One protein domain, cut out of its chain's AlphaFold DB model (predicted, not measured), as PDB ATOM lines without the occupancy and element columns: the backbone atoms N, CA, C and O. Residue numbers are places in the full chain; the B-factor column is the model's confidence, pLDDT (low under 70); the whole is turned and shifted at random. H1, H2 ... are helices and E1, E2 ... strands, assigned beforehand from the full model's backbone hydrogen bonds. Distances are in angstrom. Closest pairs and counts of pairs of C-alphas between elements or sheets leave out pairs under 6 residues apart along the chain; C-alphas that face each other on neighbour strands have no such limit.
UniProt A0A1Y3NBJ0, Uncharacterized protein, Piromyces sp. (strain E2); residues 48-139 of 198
ATOM      1  N   VAL A  48     -40.765  28.102 -18.095       84.06
ATOM      2  CA  VAL A  48     -41.993  28.866 -18.304       84.06
ATOM      3  C   VAL A  48     -43.156  28.167 -17.600       84.06
ATOM      4  O   VAL A  48     -43.487  27.025 -17.897       84.06
ATOM      5  N   CYS A  49     -43.777  28.860 -16.648       88.69
ATOM      6  CA  CYS A  49     -45.012  28.430 -15.994       88.69
ATOM      7  C   CYS A  49     -45.837  29.639 -15.562       88.69
ATOM      8  O   CYS A  49     -45.290  30.697 -15.217       88.69
ATOM      9  N   LYS A  50     -47.160  29.471 -15.536       90.88
ATOM     10  CA  LYS A  50     -48.071  30.457 -14.957       90.88
ATOM     11  C   LYS A  50     -47.985  30.374 -13.438       90.88
ATOM     12  O   LYS A  50     -47.987  29.286 -12.871       90.88
ATOM     13  N   ARG A  51     -47.917  31.529 -12.775       93.88
ATOM     14  CA  ARG A  51     -47.832  31.630 -11.312       93.88
ATOM     15  C   ARG A  51     -49.037  32.389 -10.783       93.88
ATOM     16  O   ARG A  51     -49.288  33.507 -11.220       93.88
ATOM     17  N   SER A  52     -49.750  31.802  -9.831       95.62
ATOM     18  CA  SER A  52     -50.880  32.440  -9.153       95.62
ATOM     19  C   SER A  52     -50.627  32.473  -7.654       95.62
ATOM     20  O   SER A  52     -50.326  31.446  -7.055       95.62
ATOM     21  N   LEU A  53     -50.716  33.652  -7.045       96.81
ATOM     22  CA  LEU A  53     -50.565  33.831  -5.604       96.81
ATOM     23  C   LEU A  53     -51.950  33.914  -4.968       96.81
ATOM     24  O   LEU A  53     -52.749  34.768  -5.348       96.81
ATOM     25  N   LYS A  54     -52.205  33.087  -3.956       96.19
ATOM     26  CA  LYS A  54     -53.496  33.042  -3.271       96.19
ATOM     27  C   LYS A  54     -53.325  33.137  -1.762       96.19
ATOM     28  O   LYS A  54     -52.365  32.608  -1.206       96.19
ATOM     29  N   LEU A  55     -54.260  33.831  -1.117       96.31
ATOM     30  CA  LEU A  55     -54.386  33.898   0.336       96.31
ATOM     31  C   LEU A  55     -55.413  32.860   0.799       96.31
ATOM     32  O   LEU A  55     -56.555  32.864   0.343       96.31
ATOM     33  N   TYR A  56     -55.009  32.003   1.726       94.25
ATOM     34  CA  TYR A  56     -55.828  30.959   2.322       94.25
ATOM     35  C   TYR A  56     -56.191  31.352   3.746       94.25
ATOM     36  O   TYR A  56     -55.320  31.670   4.554       94.25
ATOM     37  N   LYS A  57     -57.493  31.338   4.045       92.44
ATOM     38  CA  LYS A  57     -58.024  31.694   5.367       92.44
ATOM     39  C   LYS A  57     -57.930  30.541   6.368       92.44
ATOM     40  O   LYS A  57     -57.878  30.796   7.561       92.44
ATOM     41  N   ASN A  58     -57.924  29.301   5.884       90.56
ATOM     42  CA  ASN A  58     -57.820  28.095   6.696       90.56
ATOM     43  C   ASN A  58     -57.139  26.956   5.917       90.56
ATOM     44  O   ASN A  58     -56.878  27.071   4.712       90.56
ATOM     45  N   VAL A  59     -56.807  25.883   6.638       90.56
ATOM     46  CA  VAL A  59     -56.048  24.746   6.105       90.56
ATOM     47  C   VAL A  59     -56.934  23.887   5.212       90.56
ATOM     48  O   VAL A  59     -56.459  23.374   4.203       90.56
ATOM     49  N   GLU A  60     -58.219  23.760   5.535       91.31
ATOM     50  CA  GLU A  60     -59.154  22.908   4.805       91.31
ATOM     51  C   GLU A  60     -59.332  23.385   3.361       91.31
ATOM     52  O   GLU A  60     -59.304  22.581   2.432       91.31
ATOM     53  N   MET A  61     -59.451  24.700   3.146       92.31
ATOM     54  CA  MET A  61     -59.521  25.288   1.806       92.31
ATOM     55  C   MET A  61     -58.251  25.006   1.004       92.31
ATOM     56  O   MET A  61     -58.336  24.644  -0.168       92.31
ATOM     57  N   TYR A  62     -57.087  25.149   1.641       93.19
ATOM     58  CA  TYR A  62     -55.799  24.859   1.020       93.19
ATOM     59  C   TYR A  62     -55.680  23.387   0.624       93.19
ATOM     60  O   TYR A  62     -55.343  23.077  -0.518       93.19
ATOM     61  N   GLN A  63     -56.008  22.475   1.539       91.38
ATOM     62  CA  GLN A  63     -55.947  21.039   1.287       91.38
ATOM     63  C   GLN A  63     -56.952  20.604   0.221       91.38
ATOM     64  O   GLN A  63     -56.597  19.810  -0.646       91.38
ATOM     65  N   LYS A  64     -58.181  21.135   0.240       92.00
ATOM     66  CA  LYS A  64     -59.203  20.835  -0.770       92.00
ATOM     67  C   LYS A  64     -58.732  21.225  -2.169       92.00
ATOM     68  O   LYS A  64     -58.812  20.409  -3.079       92.00
ATOM     69  N   GLU A  65     -58.216  22.441  -2.327       90.75
ATOM     70  CA  GLU A  65     -57.701  22.922  -3.612       90.75
ATOM     71  C   GLU A  65     -56.510  22.086  -4.073       90.75
ATOM     72  O   GLU A  65     -56.545  21.528  -5.167       90.75
ATOM     73  N   ARG A  66     -55.521  21.889  -3.194       91.12
ATOM     74  CA  ARG A  66     -54.347  21.054  -3.460       91.12
ATOM     75  C   ARG A  66     -54.724  19.635  -3.891       91.12
ATOM     76  O   ARG A  66     -54.155  19.128  -4.847       91.12
ATOM     77  N   ASN A  67     -55.689  19.009  -3.221       90.62
ATOM     78  CA  ASN A  67     -56.159  17.663  -3.558       90.62
ATOM     79  C   ASN A  67     -56.957  17.609  -4.865       90.62
ATOM     80  O   ASN A  67     -57.014  16.551  -5.478       90.62
ATOM     81  N   SER A  68     -57.591  18.712  -5.265       90.44
ATOM     82  CA  SER A  68     -58.435  18.752  -6.462       90.44
ATOM     83  C   SER A  68     -57.662  18.954  -7.762       90.44
ATOM     84  O   SER A  68     -58.134  18.512  -8.802       90.44
ATOM     85  N   CYS A  69     -56.511  19.635  -7.722       88.69
ATOM     86  CA  CYS A  69     -55.808  20.054  -8.936       88.69
ATOM     87  C   CYS A  69     -54.403  19.468  -9.099       88.69
ATOM     88  O   CYS A  69     -53.868  19.508 -10.200       88.69
ATOM     89  N   MET A  70     -53.785  18.953  -8.034       90.06
ATOM     90  CA  MET A  70     -52.416  18.447  -8.095       90.06
ATOM     91  C   MET A  70     -52.396  16.926  -8.220       90.06
ATOM     92  O   MET A  70     -53.090  16.230  -7.476       90.06
ATOM     93  N   PHE A  71     -51.545  16.412  -9.111       88.50
ATOM     94  CA  PHE A  71     -51.364  14.973  -9.288       88.50
ATOM     95  C   PHE A  71     -50.961  14.283  -7.970       88.50
ATOM     96  O   PHE A  71     -50.121  14.822  -7.233       88.50
ATOM     97  N   PRO A  72     -51.514  13.089  -7.660       88.75
ATOM     98  CA  PRO A  72     -51.225  12.374  -6.417       88.75
ATOM     99  C   PRO A  72     -49.731  12.155  -6.169       88.75
ATOM    100  O   PRO A  72     -49.259  12.424  -5.067       88.75
ATOM    101  N   ILE A  73     -48.969  11.783  -7.202       87.38
ATOM    102  CA  ILE A  73     -47.528  11.526  -7.084       87.38
ATOM    103  C   ILE A  73     -46.736  12.775  -6.663       87.38
ATOM    104  O   ILE A  73     -45.875  12.714  -5.785       87.38
ATOM    105  N   LEU A  74     -47.079  13.944  -7.219       89.88
ATOM    106  CA  LEU A  74     -46.461  15.219  -6.845       89.88
ATOM    107  C   LEU A  74     -46.814  15.597  -5.409       89.88
ATOM    108  O   LEU A  74     -45.976  16.105  -4.665       89.88
ATOM    109  N   LYS A  75     -48.056  15.331  -5.005       89.25
ATOM    110  CA  LYS A  75     -48.540  15.579  -3.648       89.25
ATOM    111  C   LYS A  75     -47.785  14.765  -2.613       89.25
ATOM    112  O   LYS A  75     -47.268  15.339  -1.655       89.25
ATOM    113  N   GLU A  76     -47.696  13.463  -2.835       89.19
ATOM    114  CA  GLU A  76     -46.999  12.535  -1.950       89.19
ATOM    115  C   GLU A  76     -45.513  12.874  -1.846       89.19
ATOM    116  O   GLU A  76     -44.970  12.932  -0.741       89.19
ATOM    117  N   PHE A  77     -44.868  13.190  -2.974       90.00
ATOM    118  CA  PHE A  77     -43.480  13.639  -2.977       90.00
ATOM    119  C   PHE A  77     -43.287  14.917  -2.151       90.00
ATOM    120  O   PHE A  77     -42.397  14.978  -1.301       90.00
ATOM    121  N   LEU A  78     -44.127  15.936  -2.363       89.62
ATOM    122  CA  LEU A  78     -44.033  17.192  -1.619       89.62
ATOM    123  C   LEU A  78     -44.228  16.981  -0.114       89.62
ATOM    124  O   LEU A  78     -43.448  17.531   0.666       89.62
ATOM    125  N   ASP A  79     -45.206  16.160   0.278       88.62
ATOM    126  CA  ASP A  79     -45.518  15.870   1.684       88.62
ATOM    127  C   ASP A  79     -44.388  15.119   2.401       88.62
ATOM    128  O   ASP A  79     -44.174  15.308   3.604       88.62
ATOM    129  N   ARG A  80     -43.652  14.279   1.663       86.06
ATOM    130  CA  ARG A  80     -42.551  13.471   2.192       86.06
ATOM    131  C   ARG A  80     -41.223  14.228   2.225       86.06
ATOM    132  O   ARG A  80     -40.553  14.230   3.253       86.06
ATOM    133  N   GLU A  81     -40.859  14.878   1.121       80.06
ATOM    134  CA  GLU A  81     -39.489  15.361   0.867       80.06
ATOM    135  C   GLU A  81     -39.343  16.887   0.933       80.06
ATOM    136  O   GLU A  81     -38.236  17.430   1.074       80.06
ATOM    137  N   VAL A  82     -40.445  17.628   0.782       79.38
ATOM    138  CA  VAL A  82     -40.382  19.088   0.651       79.38
ATOM    139  C   VAL A  82     -40.888  19.789   1.892       79.38
ATOM    140  O   VAL A  82     -40.120  20.531   2.505       79.38
ATOM    141  N   TYR A  83     -42.149  19.576   2.246       81.38
ATOM    142  CA  TYR A  83     -42.776  20.174   3.412       81.38
ATOM    143  C   TYR A  83     -43.910  19.281   3.901       81.38
ATOM    144  O   TYR A  83     -44.691  18.764   3.115       81.38
ATOM    145  N   LYS A  84     -44.054  19.153   5.220       78.69
ATOM    146  CA  LYS A  84     -45.242  18.508   5.782       78.69
ATOM    147  C   LYS A  84     -46.421  19.481   5.716       78.69
ATOM    148  O   LYS A  84     -46.236  20.659   6.037       78.69
ATOM    149  N   PRO A  85     -47.625  19.026   5.336       73.06
ATOM    150  CA  PRO A  85     -48.791  19.892   5.286       73.06
ATOM    151  C   PRO A  85     -49.112  20.427   6.685       73.06
ATOM    152  O   PRO A  85     -49.060  19.699   7.681       73.06
ATOM    153  N   ALA A  86     -49.435  21.719   6.762       77.69
ATOM    154  CA  ALA A  86     -49.852  22.344   8.010       77.69
ATOM    155  C   ALA A  86     -51.143  21.684   8.516       77.69
ATOM    156  O   ALA A  86     -52.052  21.417   7.732       77.69
ATOM    157  N   LYS A  87     -51.215  21.418   9.825       78.00
ATOM    158  CA  LYS A  87     -52.414  20.861  10.477       78.00
ATOM    159  C   LYS A  87     -53.373  21.944  10.974       78.00
ATOM    160  O   LYS A  87     -54.550  21.670  11.153       78.00
ATOM    161  N   SER A  88     -52.873  23.156  11.190       79.94
ATOM    162  CA  SER A  88     -53.656  24.311  11.627       79.94
ATOM    163  C   SER A  88     -53.014  25.614  11.139       79.94
ATOM    164  O   SER A  88     -51.826  25.657  10.807       79.94
ATOM    165  N   LEU A  89     -53.821  26.674  11.076       81.06
ATOM    166  CA  LEU A  89     -53.401  28.033  10.744       81.06
ATOM    167  C   LEU A  89     -53.933  28.987  11.810       81.06
ATOM    168  O   LEU A  89     -55.139  29.079  12.000       81.06
ATOM    169  N   GLU A  90     -53.039  29.727  12.463       76.00
ATOM    170  CA  GLU A  90     -53.429  30.813  13.378       76.00
ATOM    171  C   GLU A  90     -53.849  32.078  12.622       76.00
ATOM    172  O   GLU A  90     -54.651  32.864  13.111       76.00
ATOM    173  N   ASN A  91     -53.299  32.283  11.422       83.81
ATOM    174  CA  ASN A  91     -53.523  33.463  10.593       83.81
ATOM    175  C   ASN A  91     -53.623  33.068   9.115       83.81
ATOM    176  O   ASN A  91     -53.024  32.058   8.727       83.81
ATOM    177  N   PRO A  92     -54.299  33.873   8.272       89.12
ATOM    178  CA  PRO A  92     -54.299  33.664   6.833       89.12
ATOM    179  C   PRO A  92     -52.876  33.589   6.266       89.12
ATOM    180  O   PRO A  92     -52.015  34.403   6.603       89.12
ATOM    181  N   GLN A  93     -52.633  32.616   5.393       94.31
ATOM    182  CA  GLN A  93     -51.318  32.362   4.802       94.31
ATOM    183  C   GLN A  93     -51.379  32.320   3.281       94.31
ATOM    184  O   GLN A  93     -52.405  32.027   2.675       94.31
ATOM    185  N   TYR A  94     -50.259  32.642   2.652       95.19
ATOM    186  CA  TYR A  94     -50.118  32.701   1.209       95.19
ATOM    187  C   TYR A  94     -49.554  31.392   0.671       95.19
ATOM    188  O   TYR A  94     -48.602  30.872   1.240       95.19
ATOM    189  N   ALA A  95     -50.050  30.923  -0.468       95.69
ATOM    190  CA  ALA A  95     -49.360  29.916  -1.269       95.69
ATOM    191  C   ALA A  95     -49.345  30.340  -2.740       95.69
ATOM    192  O   ALA A  95     -50.186  31.125  -3.190       95.69
ATOM    193  N   VAL A  96     -48.353  29.848  -3.478       97.06
ATOM    194  CA  VAL A  96     -48.245  30.062  -4.922       97.06
ATOM    195  C   VAL A  96     -48.532  28.754  -5.639       97.06
ATOM    196  O   VAL A  96     -47.935  27.728  -5.322       97.06
ATOM    197  N   THR A  97     -49.418  28.822  -6.623       95.62
ATOM    198  CA  THR A  97     -49.714  27.743  -7.562       95.62
ATOM    199  C   THR A  97     -48.921  27.967  -8.844       95.62
ATOM    200  O   THR A  97     -48.917  29.076  -9.387       95.62
ATOM    201  N   LEU A  98     -48.247  26.923  -9.312       94.56
ATOM    202  CA  LEU A  98     -47.541  26.872 -10.586       94.56
ATOM    203  C   LEU A  98     -48.340  25.989 -11.541       94.56
ATOM    204  O   LEU A  98     -48.695  24.875 -11.169       94.56
ATOM    205  N   THR A  99     -48.597  26.470 -12.750       91.31
ATOM    206  CA  THR A  99     -49.325  25.725 -13.782       91.31
ATOM    207  C   THR A  99     -48.478  25.649 -15.044       91.31
ATOM    208  O   THR A  99     -47.991  26.676 -15.532       91.31
ATOM    209  N   PHE A 100     -48.299  24.434 -15.547       87.06
ATOM    210  CA  PHE A 100     -47.579  24.126 -16.772       87.06
ATOM    211  C   PHE A 100     -48.585  23.626 -17.797       87.06
ATOM    212  O   PHE A 100     -49.146  22.543 -17.631       87.06
ATOM    213  N   ASN A 101     -48.797  24.419 -18.846       76.12
ATOM    214  CA  ASN A 101     -49.616  23.994 -19.969       76.12
ATOM    215  C   ASN A 101     -48.826  22.947 -20.747       76.12
ATOM    216  O   ASN A 101     -47.837  23.288 -21.402       76.12
ATOM    217  N   ASN A 102     -49.241  21.687 -20.668       62.19
ATOM    218  CA  ASN A 102     -48.648  20.664 -21.505       62.19
ATOM    219  C   ASN A 102     -49.289  20.761 -22.894       62.19
ATOM    220  O   ASN A 102     -50.469  20.471 -23.070       62.19
ATOM    221  N   SER A 103     -48.526  21.196 -23.896       54.09
ATOM    222  CA  SER A 103     -49.023  21.329 -25.273       54.09
ATOM    223  C   SER A 103     -49.464  19.999 -25.891       54.09
ATOM    224  O   SER A 103     -50.113  20.010 -26.934       54.09
ATOM    225  N   ILE A 104     -49.089  18.873 -25.275       54.69
ATOM    226  CA  ILE A 104     -49.318  17.521 -25.787       54.69
ATOM    227  C   ILE A 104     -50.709  16.989 -25.394       54.69
ATOM    228  O   ILE A 104     -51.315  16.287 -26.192       54.69
ATOM    229  N   ASP A 105     -51.262  17.395 -24.244       54.00
ATOM    230  CA  ASP A 105     -52.601  17.007 -23.774       54.00
ATOM    231  C   ASP A 105     -53.311  18.231 -23.178       54.00
ATOM    232  O   ASP A 105     -53.011  18.646 -22.059       54.00
ATOM    233  N   LYS A 106     -54.272  18.807 -23.913       53.25
ATOM    234  CA  LYS A 106     -55.006  20.024 -23.504       53.25
ATOM    235  C   LYS A 106     -55.803  19.882 -22.199       53.25
ATOM    236  O   LYS A 106     -56.196  20.901 -21.639       53.25
ATOM    237  N   ASP A 107     -56.015  18.655 -21.728       58.03
ATOM    238  CA  ASP A 107     -56.820  18.360 -20.540       58.03
ATOM    239  C   ASP A 107     -55.984  18.043 -19.287       58.03
ATOM    240  O   ASP A 107     -56.549  17.900 -18.205       58.03
ATOM    241  N   ASN A 108     -54.650  17.970 -19.392       63.12
ATOM    242  CA  ASN A 108     -53.773  17.557 -18.289       63.12
ATOM    243  C   ASN A 108     -52.685  18.597 -17.993       63.12
ATOM    244  O   ASN A 108     -51.485  18.341 -18.134       63.12
ATOM    245  N   ASP A 109     -53.111  19.780 -17.552       79.38
ATOM    246  CA  ASP A 109     -52.196  20.777 -16.998       79.38
ATOM    247  C   ASP A 109     -51.511  20.226 -15.743       79.38
ATOM    248  O   ASP A 109     -52.156  19.748 -14.805       79.38
ATOM    249  N   ILE A 110     -50.186  20.351 -15.682       87.56
ATOM    250  CA  ILE A 110     -49.448  19.991 -14.473       87.56
ATOM    251  C   ILE A 110     -49.515  21.174 -13.519       87.56
ATOM    252  O   ILE A 110     -49.004  22.262 -13.800       87.56
ATOM    253  N   VAL A 111     -50.155  20.958 -12.374       90.81
ATOM    254  CA  VAL A 111     -50.316  21.971 -11.332       90.81
ATOM    255  C   VAL A 111     -49.484  21.592 -10.117       90.81
ATOM    256  O   VAL A 111     -49.548  20.467  -9.642       90.81
ATOM    257  N   ILE A 112     -48.719  22.544  -9.583       92.44
ATOM    258  CA  ILE A 112     -47.952  22.400  -8.343       92.44
ATOM    259  C   ILE A 112     -48.413  23.480  -7.376       92.44
ATOM    260  O   ILE A 112     -48.265  24.673  -7.645       92.44
ATOM    261  N   VAL A 113     -48.931  23.075  -6.220       93.62
ATOM    262  CA  VAL A 113     -49.304  24.001  -5.146       93.62
ATOM    263  C   VAL A 113     -48.176  24.051  -4.115       93.62
ATOM    264  O   VAL A 113     -47.830  23.043  -3.493       93.62
ATOM    265  N   GLY A 114     -47.580  25.231  -3.940       93.94
ATOM    266  CA  GLY A 114     -46.546  25.472  -2.934       93.94
ATOM    267  C   GLY A 114     -47.075  25.405  -1.493       93.94
ATOM    268  O   GLY A 114     -48.287  25.313  -1.272       93.94
ATOM    269  N   PRO A 115     -46.183  25.460  -0.493       93.00
ATOM    270  CA  PRO A 115     -46.583  25.461   0.909       93.00
ATOM    271  C   PRO A 115     -47.274  26.767   1.308       93.00
ATOM    272  O   PRO A 115     -47.149  27.802   0.645       93.00
ATOM    273  N   LEU A 116     -47.971  26.706   2.439       93.50
ATOM    274  CA  LEU A 116     -48.524  27.874   3.107       93.50
ATOM    275  C   LEU A 116     -47.412  28.659   3.814       93.50
ATOM    276  O   LEU A 116     -46.602  28.103   4.556       93.50
ATOM    277  N   CYS A 117     -47.385  29.966   3.575       92.50
ATOM    278  CA  CYS A 117     -46.331  30.865   4.019       92.50
ATOM    279  C   CYS A 117     -46.910  32.132   4.647       92.50
ATOM    280  O   CYS A 117     -47.945  32.651   4.229       92.50
ATOM    281  N   LYS A 118     -46.183  32.719   5.602       91.44
ATOM    282  CA  LYS A 118     -46.618  33.943   6.301       91.44
ATOM    283  C   LYS A 118     -46.553  35.202   5.429       91.44
ATOM    284  O   LYS A 118     -47.170  36.207   5.755       91.44
ATOM    285  N   SER A 119     -45.807  35.170   4.323       93.12
ATOM    286  CA  SER A 119     -45.656  36.320   3.428       93.12
ATOM    287  C   SER A 119     -45.702  35.931   1.953       93.12
ATOM    288  O   SER A 119     -45.277  34.841   1.563       93.12
ATOM    289  N   LYS A 120     -46.143  36.875   1.111       95.00
ATOM    290  CA  LYS A 120     -46.146  36.742  -0.356       95.00
ATOM    291  C   LYS A 120     -44.751  36.413  -0.904       95.00
ATOM    292  O   LYS A 120     -44.609  35.582  -1.796       95.00
ATOM    293  N   LYS A 121     -43.712  37.061  -0.359       92.31
ATOM    294  CA  LYS A 121     -42.310  36.869  -0.763       92.31
ATOM    295  C   LYS A 121     -41.829  35.454  -0.450       92.31
ATOM    296  O   LYS A 121     -41.267  34.804  -1.325       92.31
ATOM    297  N   GLN A 122     -42.104  34.967   0.759       92.38
ATOM    298  CA  GLN A 122     -41.777  33.598   1.146       92.38
ATOM    299  C   GLN A 122     -42.517  32.582   0.268       92.38
ATOM    300  O   GLN A 122     -41.882  31.672  -0.249       92.38
ATOM    301  N   ALA A 123     -43.814  32.778   0.013       94.19
ATOM    302  CA  ALA A 123     -44.597  31.890  -0.851       94.19
ATOM    303  C   ALA A 123     -43.991  31.742  -2.261       94.19
ATOM    304  O   ALA A 123     -43.926  30.640  -2.799       94.19
ATOM    305  N   LYS A 124     -43.487  32.838  -2.848       94.50
ATOM    306  CA  LYS A 124     -42.811  32.815  -4.158       94.50
ATOM    307  C   LYS A 124     -41.497  32.021  -4.136       94.50
ATOM    308  O   LYS A 124     -41.220  31.275  -5.077       94.50
ATOM    309  N   ILE A 125     -40.690  32.186  -3.084       93.19
ATOM    310  CA  ILE A 125     -39.423  31.457  -2.924       93.19
ATOM    311  C   ILE A 125     -39.706  29.966  -2.732       93.19
ATOM    312  O   ILE A 125     -39.155  29.141  -3.455       93.19
ATOM    313  N   GLU A 126     -40.617  29.625  -1.826       92.81
ATOM    314  CA  GLU A 126     -40.945  28.239  -1.490       92.81
ATOM    315  C   GLU A 126     -41.572  27.476  -2.659       92.81
ATOM    316  O   GLU A 126     -41.252  26.311  -2.885       92.81
ATOM    317  N   ALA A 127     -42.407  28.131  -3.471       94.25
ATOM    318  CA  ALA A 127     -42.906  27.519  -4.700       94.25
ATOM    319  C   ALA A 127     -41.779  27.244  -5.705       94.25
ATOM    320  O   ALA A 127     -41.759  26.191  -6.338       94.25
ATOM    321  N   SER A 128     -40.796  28.143  -5.814       93.62
ATOM    322  CA  SER A 128     -39.626  27.929  -6.677       93.62
ATOM    323  C   SER A 128     -38.735  26.794  -6.157       93.62
ATOM    324  O   SER A 128     -38.261  25.976  -6.941       93.62
ATOM    325  N   MET A 129     -38.548  26.700  -4.838       93.12
ATOM    326  CA  MET A 129     -37.820  25.595  -4.206       93.12
ATOM    327  C   MET A 129     -38.551  24.259  -4.372       93.12
ATOM    328  O   MET A 129     -37.913  23.246  -4.648       93.12
ATOM    329  N   SER A 130     -39.880  24.256  -4.255       92.88
ATOM    330  CA  SER A 130     -40.717  23.075  -4.495       92.88
ATOM    331  C   SER A 130     -40.579  22.597  -5.939       92.88
ATOM    332  O   SER A 130     -40.333  21.416  -6.171       92.88
ATOM    333  N   LEU A 131     -40.641  23.524  -6.903       93.06
ATOM    334  CA  LEU A 131     -40.418  23.225  -8.315       93.06
ATOM    335  C   LEU A 131     -39.025  22.637  -8.559       93.06
ATOM    336  O   LEU A 131     -38.910  21.612  -9.220       93.06
ATOM    337  N   PHE A 132     -37.976  23.249  -8.004       92.06
ATOM    338  CA  PHE A 132     -36.617  22.715  -8.101       92.06
ATOM    339  C   PHE A 132     -36.542  21.269  -7.606       92.06
ATOM    340  O   PHE A 132     -36.032  20.413  -8.321       92.06
ATOM    341  N   LYS A 133     -37.070  20.986  -6.410       90.62
ATOM    342  CA  LYS A 133     -37.009  19.641  -5.829       90.62
ATOM    343  C   LYS A 133     -37.770  18.616  -6.662       90.62
ATOM    344  O   LYS A 133     -37.261  17.519  -6.829       90.62
ATOM    345  N   ILE A 134     -38.936  18.975  -7.203       90.06
ATOM    346  CA  ILE A 134     -39.698  18.108  -8.114       90.06
ATOM    347  C   ILE A 134     -38.858  17.802  -9.355       90.06
ATOM    348  O   ILE A 134     -38.552  16.646  -9.619       90.06
ATOM    349  N   LEU A 135     -38.412  18.833 -10.073       88.12
ATOM    350  CA  LEU A 135     -37.667  18.655 -11.320       88.12
ATOM    351  C   LEU A 135     -36.356  17.890 -11.123       88.12
ATOM    352  O   LEU A 135     -35.947  17.138 -12.000       88.12
ATOM    353  N   TYR A 136     -35.693  18.102  -9.987       86.81
ATOM    354  CA  TYR A 136     -34.465  17.402  -9.646       86.81
ATOM    355  C   TYR A 136     -34.725  15.946  -9.241       86.81
ATOM    356  O   TYR A 136     -33.979  15.065  -9.647       86.81
ATOM    357  N   HIS A 137     -35.781  15.675  -8.468       86.00
ATOM    358  CA  HIS A 137     -36.111  14.323  -8.011       86.00
ATOM    359  C   HIS A 137     -36.604  13.423  -9.145       86.00
ATOM    360  O   HIS A 137     -36.142  12.295  -9.275       86.00
ATOM    361  N   PHE A 138     -37.504  13.938  -9.982       83.44
ATOM    362  CA  PHE A 138     -38.043  13.216 -11.137       83.44
ATOM    363  C   PHE A 138     -37.125  13.302 -12.366       83.44
ATOM    364  O   PHE A 138     -37.525  12.931 -13.460       83.44
ATOM    365  N   ASN A 139     -35.895  13.812 -12.209       77.06
ATOM    366  CA  ASN A 139     -34.910  13.974 -13.282       77.06
ATOM    367  C   ASN A 139     -35.416  14.750 -14.516       77.06
ATOM    368  O   ASN A 139     -34.826  14.660 -15.590       77.06
TER     369      ASN A 139
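AT A GLANCE: This is residues 48 to 139 of the 198 residues of an uncharacterized protein of Piromyces sp. (strain E2) (UniProt A0A1Y3NBJ0). A small sheet of three strands lies between two helices, the long H3 slanting over one face and H1 running along the strands on the other; H2 lies by the E3 edge and packs on H3. These are three layers, helix, sheet and helix. The printed part has 92 residues, with named elements in the order E1, H1, H2, E2, E3, H3; the sheet runs E1, E2, E3, antiparallel, and the class is mixed, helices and strands. The whole is compact, with a radius of gyration of the C-alphas of 12.7 A, yet elongated, spanning 41 by 24 by 23 A.

IN THESE COORDINATES: E2 is residues 93 to 100, 23.4 A long; E1 is residues 50 to 56, 18.9 A, from C-alpha 50 at (-48.071, 30.457, -14.957); E3 is residues 110 to 113, 10.2 A. H3 is residues 120 to 137, 25.7 A, ending at C-alpha 137 at (-36.111, 14.323, -8.011). H1 is residues 59 to 69, 15.8 A, and H2 residues 72 to 82, 14.6 A.

HOW THE PARTS SIT: E1 and E2 are antiparallel at 155 degrees, with N 52 and O 97 2.9 A apart, within hydrogen-bond range. E2 and E3 form a hairpin, with N 98 and O 112 at 2.8 A. H3 is on the sheet at a height of 8.3 A, slantwise to the strands; its closest C-alpha pair with E2 is Ala 123 and Ala 95, 5.2 A. H1, on the opposite face at a height of 8.9 A, runs along the strands and is apart from H3. H2 only grazes the sheet with residues 74 to 78. It touches residues 130 to 134 of H3, the closest C-alphas being Val 82 and Ser 130, 6.5 A, only just about perpendicular at 73 degrees. In H1, H2 and H3 every O i to N i+4 pair is within hydrogen-bond range.

THE WHOLE: The C-alphas farthest apart, Glu 90 and Ile 104, are 41.6 A apart. The printed part has no cut and no long link. Residues 102 to 108 have pLDDT under 70.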